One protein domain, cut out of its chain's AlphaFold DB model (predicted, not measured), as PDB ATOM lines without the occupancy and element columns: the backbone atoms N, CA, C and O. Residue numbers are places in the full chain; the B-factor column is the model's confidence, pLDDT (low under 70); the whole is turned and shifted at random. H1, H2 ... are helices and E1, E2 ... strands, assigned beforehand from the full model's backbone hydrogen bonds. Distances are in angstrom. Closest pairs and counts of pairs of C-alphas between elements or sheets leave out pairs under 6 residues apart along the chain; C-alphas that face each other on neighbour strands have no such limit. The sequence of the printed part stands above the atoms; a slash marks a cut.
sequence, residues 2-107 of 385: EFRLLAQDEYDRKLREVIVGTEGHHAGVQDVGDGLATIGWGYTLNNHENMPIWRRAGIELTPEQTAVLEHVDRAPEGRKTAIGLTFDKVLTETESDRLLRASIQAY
ATOM      1  N   GLU A   2      32.398  67.385 119.222       91.38
ATOM      2  CA  GLU A   2      31.364  66.979 118.268       91.38
ATOM      3  C   GLU A   2      30.408  68.145 117.978       91.38
ATOM      4  O   GLU A   2      30.178  69.005 118.819       91.38
ATOM      5  N   PHE A   3      29.860  68.223 116.766       95.88
ATOM      6  CA  PHE A   3      28.930  69.293 116.393       95.88
ATOM      7  C   PHE A   3      27.503  68.763 116.316       95.88
ATOM      8  O   PHE A   3      27.267  67.716 115.704       95.88
ATOM      9  N   ARG A   4      26.538  69.528 116.836       96.38
ATOM     10  CA  ARG A   4      25.107  69.241 116.660       96.38
ATOM     11  C   ARG A   4      24.671  69.621 115.249       96.38
ATOM     12  O   ARG A   4      24.255  70.751 114.998       96.38
ATOM     13  N   LEU A   5      24.867  68.691 114.313       97.69
ATOM     14  CA  LEU A   5      24.677  68.916 112.880       97.69
ATOM     15  C   LEU A   5      23.235  69.286 112.536       97.69
ATOM     16  O   LEU A   5      22.288  68.664 113.011       97.69
ATOM     17  N   LEU A   6      23.094  70.251 111.631       97.06
ATOM     18  CA  LEU A   6      21.810  70.740 111.152       97.06
ATOM     19  C   LEU A   6      21.677  70.533 109.647       97.06
ATOM     20  O   LEU A   6      22.631  70.702 108.878       97.06
ATOM     21  N   ALA A   7      20.451  70.240 109.221       96.69
ATOM     22  CA  ALA A   7      20.068  70.412 107.829       96.69
ATOM     23  C   ALA A   7      20.091  71.904 107.455       96.69
ATOM     24  O   ALA A   7      20.052  72.796 108.305       96.69
ATOM     25  N   GLN A   8      20.183  72.190 106.158       90.19
ATOM     26  CA  GLN A   8      20.388  73.555 105.685       90.19
ATOM     27  C   GLN A   8      19.208  74.490 106.000       90.19
ATOM     28  O   GLN A   8      19.433  75.650 106.345       90.19
ATOM     29  N   ASP A   9      17.984  73.993 105.868       89.56
ATOM     30  CA  ASP A   9      16.734  74.682 106.190       89.56
ATOM     31  C   ASP A   9      16.588  74.923 107.697       89.56
ATOM     32  O   ASP A   9      16.181  76.005 108.126       89.56
ATOM     33  N   GLU A  10      16.981  73.942 108.509       94.00
ATOM     34  CA  GLU A  10      16.989  74.090 109.959       94.00
ATOM     35  C   GLU A  10      18.012  75.137 110.410       94.00
ATOM     36  O   GLU A  10      17.662  76.024 111.189       94.00
ATOM     37  N   TYR A  11      19.237  75.087 109.883       93.19
ATOM     38  CA  TYR A  11      20.277  76.075 110.171       93.19
ATOM     39  C   TYR A  11      19.808  77.502 109.868       93.19
ATOM     40  O   TYR A  11      19.946  78.379 110.717       93.19
ATOM     41  N   ASP A  12      19.192  77.735 108.707       87.75
ATOM     42  CA  ASP A  12      18.686  79.060 108.324       87.75
ATOM     43  C   ASP A  12      17.602  79.560 109.270       87.75
ATOM     44  O   ASP A  12      17.630  80.713 109.705       87.75
ATOM     45  N   ARG A  13      16.649  78.683 109.610       89.12
ATOM     46  CA  ARG A  13      15.571  79.006 110.544       89.12
ATOM     47  C   ARG A  13      16.136  79.396 111.908       89.12
ATOM     48  O   ARG A  13      15.735  80.420 112.454       89.12
ATOM     49  N   LYS A  14      17.065  78.597 112.437       93.00
ATOM     50  CA  LYS A  14      17.717  78.837 113.731       93.00
ATOM     51  C   LYS A  14      18.540  80.126 113.715       93.00
ATOM     52  O   LYS A  14      18.476  80.913 114.652       93.00
ATOM     53  N   LEU A  15      19.272  80.374 112.633       90.06
ATOM     54  CA  LEU A  15      20.099  81.563 112.476       90.06
ATOM     55  C   LEU A  15      19.268  82.846 112.397       90.06
ATOM     56  O   LEU A  15      19.623  83.838 113.033       90.06
ATOM     57  N   ARG A  16      18.141  82.810 111.676       87.50
ATOM     58  CA  ARG A  16      17.160  83.901 111.644       87.50
ATOM     59  C   ARG A  16      16.654  84.216 113.047       87.50
ATOM     60  O   ARG A  16      16.748  85.365 113.468       87.50
ATOM     61  N   GLU A  17      16.197  83.196 113.769       88.62
ATOM     62  CA  GLU A  17      15.655  83.350 115.122       88.62
ATOM     63  C   GLU A  17      16.674  83.983 116.078       88.62
ATOM     64  O   GLU A  17      16.359  84.890 116.838       88.62
ATOM     65  N   VAL A  18      17.938  83.558 116.008       89.12
ATOM     66  CA  VAL A  18      18.979  84.024 116.935       89.12
ATOM     67  C   VAL A  18      19.524  85.411 116.565       89.12
ATOM     68  O   VAL A  18      19.827  86.217 117.450       89.12
ATOM     69  N   ILE A  19      19.688  85.720 115.274       83.31
ATOM     70  CA  ILE A  19      20.280  86.997 114.838       83.31
ATOM     71  C   ILE A  19      19.250  88.118 114.841       83.31
ATOM     72  O   ILE A  19      19.532  89.183 115.393       83.31
ATOM     73  N   VAL A  20      18.095  87.866 114.227       76.19
ATOM     74  CA  VAL A  20      17.040  88.859 113.990       76.19
ATOM     75  C   VAL A  20      16.083  88.919 115.182       76.19
ATOM     76  O   VAL A  20      15.500  89.963 115.461       76.19
ATOM     77  N   GLY A  21      15.966  87.830 115.946       69.12
ATOM     78  CA  GLY A  21      15.006  87.748 117.039       69.12
ATOM     79  C   GLY A  21      13.570  87.886 116.536       69.12
ATOM     80  O   GLY A  21      13.246  87.557 115.395       69.12
ATOM     81  N   THR A  22      12.716  88.450 117.386       51.69
ATOM     82  CA  THR A  22      11.283  88.642 117.123       51.69
ATOM     83  C   THR A  22      10.957  89.890 116.300       51.69
ATOM     84  O   THR A  22       9.785  90.256 116.211       51.69
ATOM     85  N   GLU A  23      11.946  90.554 115.682       58.28
ATOM     86  CA  GLU A  23      11.752  91.826 114.953       58.28
ATOM     87  C   GLU A  23      10.785  91.724 113.754       58.28
ATOM     88  O   GLU A  23      10.328  92.736 113.231       58.28
ATOM     89  N   GLY A  24      10.335  90.517 113.410       68.62
ATOM     90  CA  GLY A  24       9.209  90.298 112.510       68.62
ATOM     91  C   GLY A  24       9.582  90.461 111.038       68.62
ATOM     92  O   GLY A  24      10.584  91.067 110.666       68.62
ATOM     93  N   HIS A  25       8.774  89.862 110.163       85.88
ATOM     94  CA  HIS A  25       8.983  89.954 108.719       85.88
ATOM     95  C   HIS A  25       8.488  91.296 108.187       85.88
ATOM     96  O   HIS A  25       7.361  91.713 108.468       85.88
ATOM     97  N   HIS A  26       9.300  91.953 107.366       89.75
ATOM     98  CA  HIS A  26       8.913  93.163 106.647       89.75
ATOM     99  C   HIS A  26       8.983  92.918 105.148       89.75
ATOM    100  O   HIS A  26      10.021  93.101 104.519       89.75
ATOM    101  N   ALA A  27       7.875  92.478 104.554       93.31
ATOM    102  CA  ALA A  27       7.844  92.171 103.126       93.31
ATOM    103  C   ALA A  27       8.257  93.373 102.251       93.31
ATOM    104  O   ALA A  27       8.924  93.180 101.243       93.31
ATOM    105  N   GLY A  28       7.899  94.602 102.634       95.88
ATOM    106  CA  GLY A  28       8.330  95.836 101.966       95.88
ATOM    107  C   GLY A  28       9.299  96.656 102.818       95.88
ATOM    108  O   GLY A  28       9.426  96.418 104.020       95.88
ATOM    109  N   VAL A  29       9.964  97.633 102.195       95.88
ATOM    110  CA  VAL A  29      10.861  98.548 102.912       95.88
ATOM    111  C   VAL A  29      10.070  99.457 103.842       95.88
ATOM    112  O   VAL A  29       9.078 100.064 103.439       95.88
ATOM    113  N   GLN A  30      10.562  99.612 105.064       93.75
ATOM    114  CA  GLN A  30      10.078 100.609 106.009       93.75
ATOM    115  C   GLN A  30      11.191 101.086 106.944       93.75
ATOM    116  O   GLN A  30      12.249 100.468 107.030       93.75
ATOM    117  N   ASP A  31      10.937 102.190 107.642       91.69
ATOM    118  CA  ASP A  31      11.734 102.617 108.793       91.69
ATOM    119  C   ASP A  31      11.097 102.028 110.053       91.69
ATOM    120  O   ASP A  31       9.930 102.297 110.348       91.69
ATOM    121  N   VAL A  32      11.851 101.197 110.772       83.75
ATOM    122  CA  VAL A  32      11.384 100.499 111.983       83.75
ATOM    123  C   VAL A  32      11.550 101.345 113.252       83.75
ATOM    124  O   VAL A  32      11.372 100.856 114.367       83.75
ATOM    125  N   GLY A  33      11.864 102.635 113.095       81.75
ATOM    126  CA  GLY A  33      12.091 103.594 114.175       81.75
ATOM    127  C   GLY A  33      13.569 103.818 114.498       81.75
ATOM    128  O   GLY A  33      13.877 104.531 115.455       81.75
ATOM    129  N   ASP A  34      14.477 103.233 113.716       82.12
ATOM    130  CA  ASP A  34      15.931 103.377 113.834       82.12
ATOM    131  C   ASP A  34      16.516 104.395 112.840       82.12
ATOM    132  O   ASP A  34      17.713 104.698 112.894       82.12
ATOM    133  N   GLY A  35      15.682 104.976 111.970       90.19
ATOM    134  CA  GLY A  35      16.124 105.924 110.956       90.19
ATOM    135  C   GLY A  35      16.763 105.247 109.747       90.19
ATOM    136  O   GLY A  35      17.460 105.923 108.980       90.19
ATOM    137  N   LEU A  36      16.583 103.934 109.577       92.94
ATOM    138  CA  LEU A  36      17.176 103.145 108.508       92.94
ATOM    139  C   LEU A  36      16.100 102.492 107.629       92.94
ATOM    140  O   LEU A  36      15.006 102.172 108.075       92.94
ATOM    141  N   ALA A  37      16.403 102.309 106.342       94.94
ATOM    142  CA  ALA A  37      15.490 101.659 105.407       94.94
ATOM    143  C   ALA A  37      15.674 100.136 105.480       94.94
ATOM    144  O   ALA A  37      16.669  99.617 104.971       94.94
ATOM    145  N   THR A  38      14.723  99.429 106.088       93.19
ATOM    146  CA  THR A  38      14.831  98.003 106.431       93.19
ATOM    147  C   THR A  38      13.770  97.160 105.716       93.19
ATOM    148  O   THR A  38      12.619  97.572 105.596       93.19
ATOM    149  N   ILE A  39      14.158  95.976 105.227       94.31
ATOM    150  CA  ILE A  39      13.299  95.015 104.513       94.31
ATOM    151  C   ILE A  39      13.646  93.567 104.891       94.31
ATOM    152  O   ILE A  39      14.756  93.251 105.316       94.31
ATOM    153  N   GLY A  40      12.695  92.659 104.711       92.19
ATOM    154  CA  GLY A  40      12.830  91.236 104.970       92.19
ATOM    155  C   GLY A  40      12.997  90.941 106.454       92.19
ATOM    156  O   GLY A  40      12.171  91.353 107.262       92.19
ATOM    157  N   TRP A  41      14.057  90.210 106.795       88.19
ATOM    158  CA  TRP A  41      14.418  89.855 108.169       88.19
ATOM    159  C   TRP A  41      15.481  90.814 108.716       88.19
ATOM    160  O   TRP A  41      16.600  90.405 109.015       88.19
ATOM    161  N   GLY A  42      15.168  92.111 108.744       85.50
ATOM    162  CA  GLY A  42      16.086  93.128 109.270       85.50
ATOM    163  C   GLY A  42      17.229  93.531 108.325       85.50
ATOM    164  O   GLY A  42      18.227  94.086 108.777       85.50
ATOM    165  N   TYR A  43      17.129  93.272 107.013       90.38
ATOM    166  CA  TYR A  43      18.140  93.736 106.060       90.38
ATOM    167  C   TYR A  43      18.024  95.247 105.847       90.38
ATOM    168  O   TYR A  43      17.032  95.729 105.298       90.38
ATOM    169  N   THR A  44      19.062  95.990 106.218       91.69
ATOM    170  CA  THR A  44      19.108  97.436 106.015       91.69
ATOM    171  C   THR A  44      19.714  97.799 104.658       91.69
ATOM    172  O   THR A  44      20.868  97.482 104.369       91.69
ATOM    173  N   LEU A  45      18.965  98.548 103.843       94.75
ATOM    174  CA  LEU A  45      19.429  99.081 102.559       94.75
ATOM    175  C   LEU A  45      20.534 100.132 102.719       94.75
ATOM    176  O   LEU A  45      21.239 100.404 101.752       94.75
ATOM    177  N   ASN A  46      20.719 100.715 103.908       93.31
ATOM    178  CA  ASN A  46      21.797 101.649 104.258       93.31
ATOM    179  C   ASN A  46      23.190 100.978 104.264       93.31
ATOM    180  O   ASN A  46      23.920 101.000 105.247       93.31
ATOM    181  N   ASN A  47      23.555 100.380 103.138       87.94
ATOM    182  CA  ASN A  47      24.779  99.648 102.872       87.94
ATOM    183  C   ASN A  47      25.412 100.207 101.580       87.94
ATOM    184  O   ASN A  47      24.795 100.997 100.858       87.94
ATOM    185  N   HIS A  48      26.664  99.852 101.310       92.56
ATOM    186  CA  HIS A  48      27.374 100.139 100.060       92.56
ATOM    187  C   HIS A  48      27.441  98.931  99.118       92.56
ATOM    188  O   HIS A  48      27.936  99.059  98.001       92.56
ATOM    189  N   GLU A  49      26.987  97.763  99.576       92.56
ATOM    190  CA  GLU A  49      27.088  96.494  98.857       92.56
ATOM    191  C   GLU A  49      25.721  95.851  98.578       92.56
ATOM    192  O   GLU A  49      25.626  94.626  98.460       92.56
ATOM    193  N   ASN A  50      24.655  96.647  98.427       94.88
ATOM    194  CA  ASN A  50      23.333  96.106  98.109       94.88
ATOM    195  C   ASN A  50      23.373  95.284  96.820       94.88
ATOM    196  O   ASN A  50      22.951  94.130  96.810       94.88
ATOM    197  N   MET A  51      23.942  95.823  95.741       94.88
ATOM    198  CA  MET A  51      23.953  95.120  94.455       94.88
ATOM    199  C   MET A  51      24.649  93.740  94.498       94.88
ATOM    200  O   MET A  51      24.060  92.759  94.029       94.88
ATOM    201  N   PRO A  52      25.865  93.599  95.064       94.12
ATOM    202  CA  PRO A  52      26.487  92.292  95.275       94.12
ATOM    203  C   PRO A  52      25.658  91.323  96.128       94.12
ATOM    204  O   PRO A  52      25.601  90.134  95.801       94.12
ATOM    205  N   ILE A  53      25.034  91.802  97.211       94.38
ATOM    206  CA  ILE A  53      24.255  90.965  98.136       94.38
ATOM    207  C   ILE A  53      22.977  90.465  97.457       94.38
ATOM    208  O   ILE A  53      22.722  89.262  97.422       94.38
ATOM    209  N   TRP A  54      22.210  91.360  96.839       96.38
ATOM    210  CA  TRP A  54      20.944  91.027  96.184       96.38
ATOM    211  C   TRP A  54      21.133  90.088  94.989       96.38
ATOM    212  O   TRP A  54      20.367  89.138  94.811       96.38
ATOM    213  N   ARG A  55      22.214  90.272  94.218       94.81
ATOM    214  CA  ARG A  55      22.587  89.336  93.148       94.81
ATOM    215  C   ARG A  55      22.887  87.941  93.697       94.81
ATOM    216  O   ARG A  55      22.480  86.952  93.096       94.81
ATOM    217  N   ARG A  56      23.583  87.854  94.832       94.44
ATOM    218  CA  ARG A  56      23.911  86.582  95.494       94.44
ATOM    219  C   ARG A  56      22.679  85.890  96.068       94.44
ATOM    220  O   ARG A  56      22.596  84.670  96.002       94.44
ATOM    221  N   ALA A  57      21.717  86.663  96.566       95.00
ATOM    222  CA  ALA A  57      20.417  86.156  96.996       95.00
ATOM    223  C   ALA A  57      19.586  85.582  95.825       95.00
ATOM    224  O   ALA A  57      18.627  84.838  96.044       95.00
ATOM    225  N   GLY A  58      19.944  85.908  94.576       96.06
ATOM    226  CA  GLY A  58      19.220  85.459  93.388       96.06
ATOM    227  C   GLY A  58      17.797  86.013  93.339       96.06
ATOM    228  O   GLY A  58      16.873  85.308  92.930       96.06
ATOM    229  N   ILE A  59      17.604  87.236  93.840       97.06
ATOM    230  CA  ILE A  59      16.314  87.926  93.828       97.06
ATOM    231  C   ILE A  59      16.253  88.758  92.554       97.06
ATOM    232  O   ILE A  59      17.125  89.589  92.302       97.06
ATOM    233  N   GLU A  60      15.233  88.512  91.738       95.69
ATOM    234  CA  GLU A  60      15.024  89.263  90.505       95.69
ATOM    235  C   GLU A  60      14.553  90.685  90.820       95.69
ATOM    236  O   GLU A  60      13.661  90.894  91.648       95.69
ATOM    237  N   LEU A  61      15.168  91.653  90.138       97.12
ATOM    238  CA  LEU A  61      14.890  93.079  90.266       97.12
ATOM    239  C   LEU A  61      14.521  93.657  88.904       97.12
ATOM    240  O   LEU A  61      15.105  93.284  87.882       97.12
ATOM    241  N   THR A  62      13.594  94.611  88.890       98.06
ATOM    242  CA  THR A  62      13.350  95.431  87.696       98.06
ATOM    243  C   THR A  62      14.523  96.396  87.443       98.06
ATOM    244  O   THR A  62      15.352  96.624  88.338       98.06
ATOM    245  N   PRO A  63      14.627  97.001  86.242       98.06
ATOM    246  CA  PRO A  63      15.613  98.050  85.977       98.06
ATOM    247  C   PRO A  63      15.511  99.233  86.949       98.06
ATOM    248  O   PRO A  63      16.530  99.756  87.395       98.06
ATOM    249  N   GLU A  64      14.293  99.623  87.326       97.81
ATOM    250  CA  GLU A  64      14.037 100.719  88.265       97.81
ATOM    251  C   GLU A  64      14.517 100.358  89.675       97.81
ATOM    252  O   GLU A  64      15.242 101.130  90.300       97.81
ATOM    253  N   GLN A  65      14.193  99.153  90.147       98.06
ATOM    254  CA  GLN A  65      14.650  98.624  91.434       98.06
ATOM    255  C   GLN A  65      16.176  98.526  91.499       98.06
ATOM    256  O   GLN A  65      16.792  98.927  92.488       98.06
ATOM    257  N   THR A  66      16.794  98.058  90.414       98.12
ATOM    258  CA  THR A  66      18.253  98.017  90.270       98.12
ATOM    259  C   THR A  66      18.854  99.418  90.396       98.12
ATOM    260  O   THR A  66      19.784  99.626  91.175       98.12
ATOM    261  N   ALA A  67      18.284 100.404  89.696       97.88
ATOM    262  CA  ALA A  67      18.754 101.785  89.750       97.88
ATOM    263  C   ALA A  67      18.634 102.396  91.158       97.88
ATOM    264  O   ALA A  67      19.501 103.179  91.558       97.88
ATOM    265  N   VAL A  68      17.598 102.032  91.926       98.00
ATOM    266  CA  VAL A  68      17.447 102.466  93.323       98.00
ATOM    267  C   VAL A  68      18.559 101.886  94.196       98.00
ATOM    268  O   VAL A  68      19.243 102.664  94.859       98.00
ATOM    269  N   LEU A  69      18.811 100.570  94.165       97.75
ATOM    270  CA  LEU A  69      19.880  99.958  94.972       97.75
ATOM    271  C   LEU A  69      21.262 100.532  94.625       97.75
ATOM    272  O   LEU A  69      22.020 100.903  95.521       97.75
ATOM    273  N   GLU A  70      21.562 100.714  93.337       97.69
ATOM    274  CA  GLU A  70      22.802 101.356  92.888       97.69
ATOM    275  C   GLU A  70      22.921 102.816  93.347       97.69
ATOM    276  O   GLU A  70      24.029 103.323  93.558       97.69
ATOM    277  N   HIS A  71      21.800 103.535  93.453       97.69
ATOM    278  CA  HIS A  71      21.787 104.892  93.989       97.69
ATOM    279  C   HIS A  71      22.061 104.868  95.494       97.69
ATOM    280  O   HIS A  71      22.894 105.648  95.957       97.69
ATOM    281  N   VAL A  72      21.432 103.961  96.246       97.50
ATOM    282  CA  VAL A  72      21.700 103.812  97.681       97.50
ATOM    283  C   VAL A  72      23.176 103.499  97.925       97.50
ATOM    284  O   VAL A  72      23.806 104.194  98.724       97.50
ATOM    285  N   ASP A  73      23.765 102.551  97.189       96.94
ATOM    286  CA  ASP A  73      25.169 102.142  97.347       96.94
ATOM    287  C   ASP A  73      26.143 103.330  97.222       96.94
ATOM    288  O   ASP A  73      27.048 103.501  98.048       96.94
ATOM    289  N   ARG A  74      25.896 104.214  96.243       97.00
ATOM    290  CA  ARG A  74      26.715 105.406  95.949       97.00
ATOM    291  C   ARG A  74      26.379 106.636  96.797       97.00
ATOM    292  O   ARG A  74      27.127 107.615  96.767       97.00
ATOM    293  N   ALA A  75      25.242 106.652  97.487       96.88
ATOM    294  CA  ALA A  75      24.809 107.814  98.250       96.88
ATOM    295  C   ALA A  75      25.615 107.978  99.557       96.88
ATOM    296  O   ALA A  75      25.953 106.982 100.196       96.88
ATOM    297  N   PRO A  76      25.873 109.224 100.005       95.50
ATOM    298  CA  PRO A  76      26.371 109.491 101.355       95.50
ATOM    299  C   PRO A  76      25.396 109.002 102.436       95.50
ATOM    300  O   PRO A  76      24.184 109.077 102.222       95.50
ATOM    301  N   GLU A  77      25.912 108.614 103.611       91.56
ATOM    302  CA  GLU A  77      25.135 108.046 104.734       91.56
ATOM    303  C   GLU A  77      23.824 108.782 105.025       91.56
ATOM    304  O   GLU A  77      22.752 108.183 105.009       91.56
ATOM    305  N   GLY A  78      23.878 110.111 105.173       93.31
ATOM    306  CA  GLY A  78      22.706 110.932 105.504       93.31
ATOM    307  C   GLY A  78      21.601 110.976 104.439       93.31
ATOM    308  O   GLY A  78      20.572 111.603 104.669       93.31
ATOM    309  N   ARG A  79      21.791 110.353 103.267       96.31
ATOM    310  CA  ARG A  79      20.768 110.257 102.210       96.31
ATOM    311  C   ARG A  79      20.293 108.832 101.941       96.31
ATOM    312  O   ARG A  79      19.289 108.677 101.249       96.31
ATOM    313  N   LYS A  80      20.993 107.810 102.445       97.31
ATOM    314  CA  LYS A  80      20.704 106.406 102.123       97.31
ATOM    315  C   LYS A  80      19.287 106.010 102.525       97.31
ATOM    316  O   LYS A  80      18.576 105.484 101.680       97.31
ATOM    317  N   THR A  81      18.847 106.357 103.737       96.88
ATOM    318  CA  THR A  81      17.492 106.037 104.227       96.88
ATOM    319  C   THR A  81      16.414 106.594 103.305       96.88
ATOM    320  O   THR A  81      15.556 105.856 102.835       96.88
ATOM    321  N   ALA A  82      16.484 107.892 102.988       97.12
ATOM    322  CA  ALA A  82      15.473 108.552 102.165       97.12
ATOM    323  C   ALA A  82      15.364 107.937 100.762       97.12
ATOM    324  O   ALA A  82      14.269 107.863 100.216       97.12
ATOM    325  N   ILE A  83      16.482 107.484 100.186       97.62
ATOM    326  CA  ILE A  83      16.490 106.783  98.897       97.62
ATOM    327  C   ILE A  83      15.974 105.349  99.076       97.62
ATOM    328  O   ILE A  83      15.127 104.909  98.307       97.62
ATOM    329  N   GLY A  84      16.445 104.630 100.097       96.94
ATOM    330  CA  GLY A  84      16.060 103.248 100.376       96.94
ATOM    331  C   GLY A  84      14.557 103.089 100.591       96.94
ATOM    332  O   GLY A  84      13.968 102.170 100.039       96.94
ATOM    333  N   LEU A  85      13.911 104.035 101.278       97.56
ATOM    334  CA  LEU A  85      12.455 104.060 101.474       97.56
ATOM    335  C   LEU A  85      11.645 104.191 100.169       97.56
ATOM    336  O   LEU A  85      10.434 103.997 100.189       97.56
ATOM    337  N   THR A  86      12.281 104.519  99.036       97.56
ATOM    338  CA  THR A  86      11.621 104.539  97.715       97.56
ATOM    339  C   THR A  86      11.663 103.194  96.991       97.56
ATOM    340  O   THR A  86      11.052 103.054  95.934       97.56
ATOM    341  N   PHE A  87      12.389 102.210  97.526       98.12
ATOM    342  CA  PHE A  87      12.506 100.886  96.930       98.12
ATOM    343  C   PHE A  87      11.214 100.085  97.145       98.12
ATOM    344  O   PHE A  87      10.782  99.865  98.273       98.12
ATOM    345  N   ASP A  88      10.593  99.657  96.048       97.25
ATOM    346  CA  ASP A  88       9.211  99.160  96.013       97.25
ATOM    347  C   ASP A  88       9.089  97.629  95.916       97.25
ATOM    348  O   ASP A  88       7.988  97.091  95.771       97.25
ATOM    349  N   LYS A  89      10.210  96.901  95.997       97.50
ATOM    350  CA  LYS A  89      10.203  95.437  95.992       97.50
ATOM    351  C   LYS A  89       9.483  94.922  97.237       97.50
ATOM    352  O   LYS A  89       9.823  95.282  98.361       97.50
ATOM    353  N   VAL A  90       8.539  94.013  97.016       97.31
ATOM    354  CA  VAL A  90       7.906  93.215  98.068       97.31
ATOM    355  C   VAL A  90       8.516  91.815  98.036       97.31
ATOM    356  O   VAL A  90       8.492  91.155  96.995       97.31
ATOM    357  N   LEU A  91       9.096  91.389  99.155       96.44
ATOM    358  CA  LEU A  91       9.719  90.085  99.340       96.44
ATOM    359  C   LEU A  91       8.708  89.061  99.848       96.44
ATOM    360  O   LEU A  91       7.989  89.283 100.823       96.44
ATOM    361  N   THR A  92       8.725  87.890  99.228       94.69
ATOM    362  CA  THR A  92       8.235  86.658  99.853       94.69
ATOM    363  C   THR A  92       9.136  86.259 101.025       94.69
ATOM    364  O   THR A  92      10.304  86.646 101.075       94.69
ATOM    365  N   GLU A  93       8.646  85.432 101.950       88.25
ATOM    366  CA  GLU A  93       9.487  84.884 103.031       88.25
ATOM    367  C   GLU A  93      10.720  84.151 102.485       88.25
ATOM    368  O   GLU A  93      11.829  84.362 102.965       88.25
ATOM    369  N   THR A  94      10.561  83.378 101.406       89.81
ATOM    370  CA  THR A  94      11.676  82.684 100.745       89.81
ATOM    371  C   THR A  94      12.699  83.645 100.136       89.81
ATOM    372  O   THR A  94      13.895  83.355 100.123       89.81
ATOM    373  N   GLU A  95      12.277  84.789  99.590       94.69
ATOM    374  CA  GLU A  95      13.221  85.826  99.156       94.69
ATOM    375  C   GLU A  95      13.908  86.490 100.355       94.69
ATOM    376  O   GLU A  95      15.118  86.693 100.305       94.69
ATOM    377  N   SER A  96      13.187  86.761 101.445       91.56
ATOM    378  CA  SER A  96      13.772  87.310 102.673       91.56
ATOM    379  C   SER A  96      14.804  86.375 103.302       91.56
ATOM    380  O   SER A  96      15.861  86.842 103.719       91.56
ATOM    381  N   ASP A  97      14.553  85.065 103.322       87.38
ATOM    382  CA  ASP A  97      15.512  84.060 103.796       87.38
ATOM    383  C   ASP A  97      16.779  84.044 102.929       87.38
ATOM    384  O   ASP A  97      17.902  84.049 103.442       87.38
ATOM    385  N   ARG A  98      16.622  84.100 101.598       90.88
ATOM    386  CA  ARG A  98      17.762  84.188 100.670       90.88
ATOM    387  C   ARG A  98      18.549  85.485 100.840       90.88
ATOM    388  O   ARG A  98      19.778  85.451 100.776       90.88
ATOM    389  N   LEU A  99      17.866  86.608 101.066       92.75
ATOM    390  CA  LEU A  99      18.506  87.899 101.312       92.75
ATOM    391  C   LEU A  99      19.291  87.891 102.626       92.75
ATOM    392  O   LEU A  99      20.447  88.309 102.637       92.75
ATOM    393  N   LEU A 100      18.696  87.359 103.696       88.88
ATOM    394  CA  LEU A 100      19.354  87.194 104.989       88.88
ATOM    395  C   LEU A 100      20.611  86.330 104.848       88.88
ATOM    396  O   LEU A 100      21.693  86.734 105.258       88.88
ATOM    397  N   ARG A 101      20.517  85.174 104.186       87.75
ATOM    398  CA  ARG A 101      21.684  84.319 103.934       87.75
ATOM    399  C   ARG A 101      22.787  85.051 103.167       87.75
ATOM    400  O   ARG A 101      23.968  84.933 103.493       87.75
ATOM    401  N   ALA A 102      22.419  85.795 102.128       90.88
ATOM    402  CA  ALA A 102      23.385  86.534 101.330       90.88
ATOM    403  C   ALA A 102      24.070  87.651 102.133       90.88
ATOM    404  O   ALA A 102      25.262  87.893 101.926       90.88
ATOM    405  N   SER A 103      23.349  88.307 103.050       88.50
ATOM    406  CA  SER A 103      23.883  89.392 103.877       88.50
ATOM    407  C   SER A 103      24.745  88.890 105.039       88.50
ATOM    408  O   SER A 103      25.726  89.544 105.395       88.50
ATOM    409  N   ILE A 104      24.449  87.710 105.593       88.50
ATOM    410  CA  ILE A 104      25.181  87.181 106.751       88.50
ATOM    411  C   ILE A 104      26.464  86.422 106.392       88.50
ATOM    412  O   ILE A 104      27.277  86.164 107.276       88.50
ATOM    413  N   GLN A 105      26.699  86.089 105.118       87.44
ATOM    414  CA  GLN A 105      27.828  85.240 104.709       87.44
ATOM    415  C   GLN A 105      29.195  85.756 105.197       87.44
ATOM    416  O   GLN A 105      30.068  84.970 105.564       87.44
ATOM    417  N   ALA A 106      29.399  87.077 105.231       86.62
ATOM    418  CA  ALA A 106      30.642  87.658 105.746       86.62
ATOM    419  C   ALA A 106      30.849  87.377 107.246       86.62
ATOM    420  O   ALA A 106      31.986  87.228 107.694       86.62
ATOM    421  N   TYR A 107      29.758  87.275 108.007       90.44
ATOM    422  CA  TYR A 107      29.752  86.931 109.428       90.44
ATOM    423  C   TYR A 107      29.845  85.420 109.664       90.44
ATOM    424  O   TYR A 107      30.296  84.999 110.723       90.44
TER     425      TYR A 107
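Overview. This is residues 2 to 107 of the 385 residues of the protein "GH24 family phage-related lysozyme (Muramidase)" of Luteimonas sp. J16 (UniProt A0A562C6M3). Helices H5, H2, H3 and H4, each packing on the next, make a ring that is completed by the strand hairpin E1 and E2, reaching from H4 to H5. H1 is outside the ring beyond H5, and with residues 2 to 7 it makes one end of the long axis, opposite the helical hairpin H3 and H4. The 106 printed residues hold H1, E1, E2, H2, H3, H4 and H5 in this order, mostly helix, with one antiparallel sheet, E1 - E2. The whole is compact, radius of gyration of the C-alphas 14.1 A, yet elongated, spanning 47 by 28 by 23 A.

Arrangement. Start at H1, residues 8 to 20; its residues 12 to 16 alone only just touch H5, residues 93 to 107, with 3 pairs of C-alphas within 8 A, closest Asp 12 and Asp 97 at 7.5 A, about perpendicular at 76 degrees. Next, E1, residues 26 to 31, and E2, residues 37 to 40, form a hairpin: look for N 26 and O 40 at 2.9 A and N 38 and O 30 at 2.8 A. The closest C-alphas of E2 and H5 are Gly 40 and Ser 96, 4.6 A. H2, residues 50 to 57, touches H5, closest C-alphas Ala 57 and Arg 98 at 4.9 A, and H3, residues 63 to 74, closest Asn 50 and Leu 69 at 6.0 A. H3 and H4, residues 77 to 84, form a helical hairpin at a shallow tilt of 12 degrees, closest C-alphas Val 72 and Lys 80 at 5.2 A. The closest C-alphas of E2 and H4 are Ala 37 and Thr 81, 5.0 A. Every O i to N i+4 pair is within hydrogen-bond range in H1, H2 and H3, but 2 of 4 in H4 and 9 of 11 in H5.

Along the chain. Find C-alpha 8 at (20.388, 73.555, 105.685); from there H1 runs 17.7 A. H3 covers 16.6 A. H5 runs 21.3 A to C-alpha 107 at (29.752, 86.931, 109.428).

Size, cuts and confidence. The farthest C-alphas, Glu 2 and Glu 64, are 48.4 A apart. The printed part has no cut and no long link; pLDDT is under 70 at residues 21 to 24.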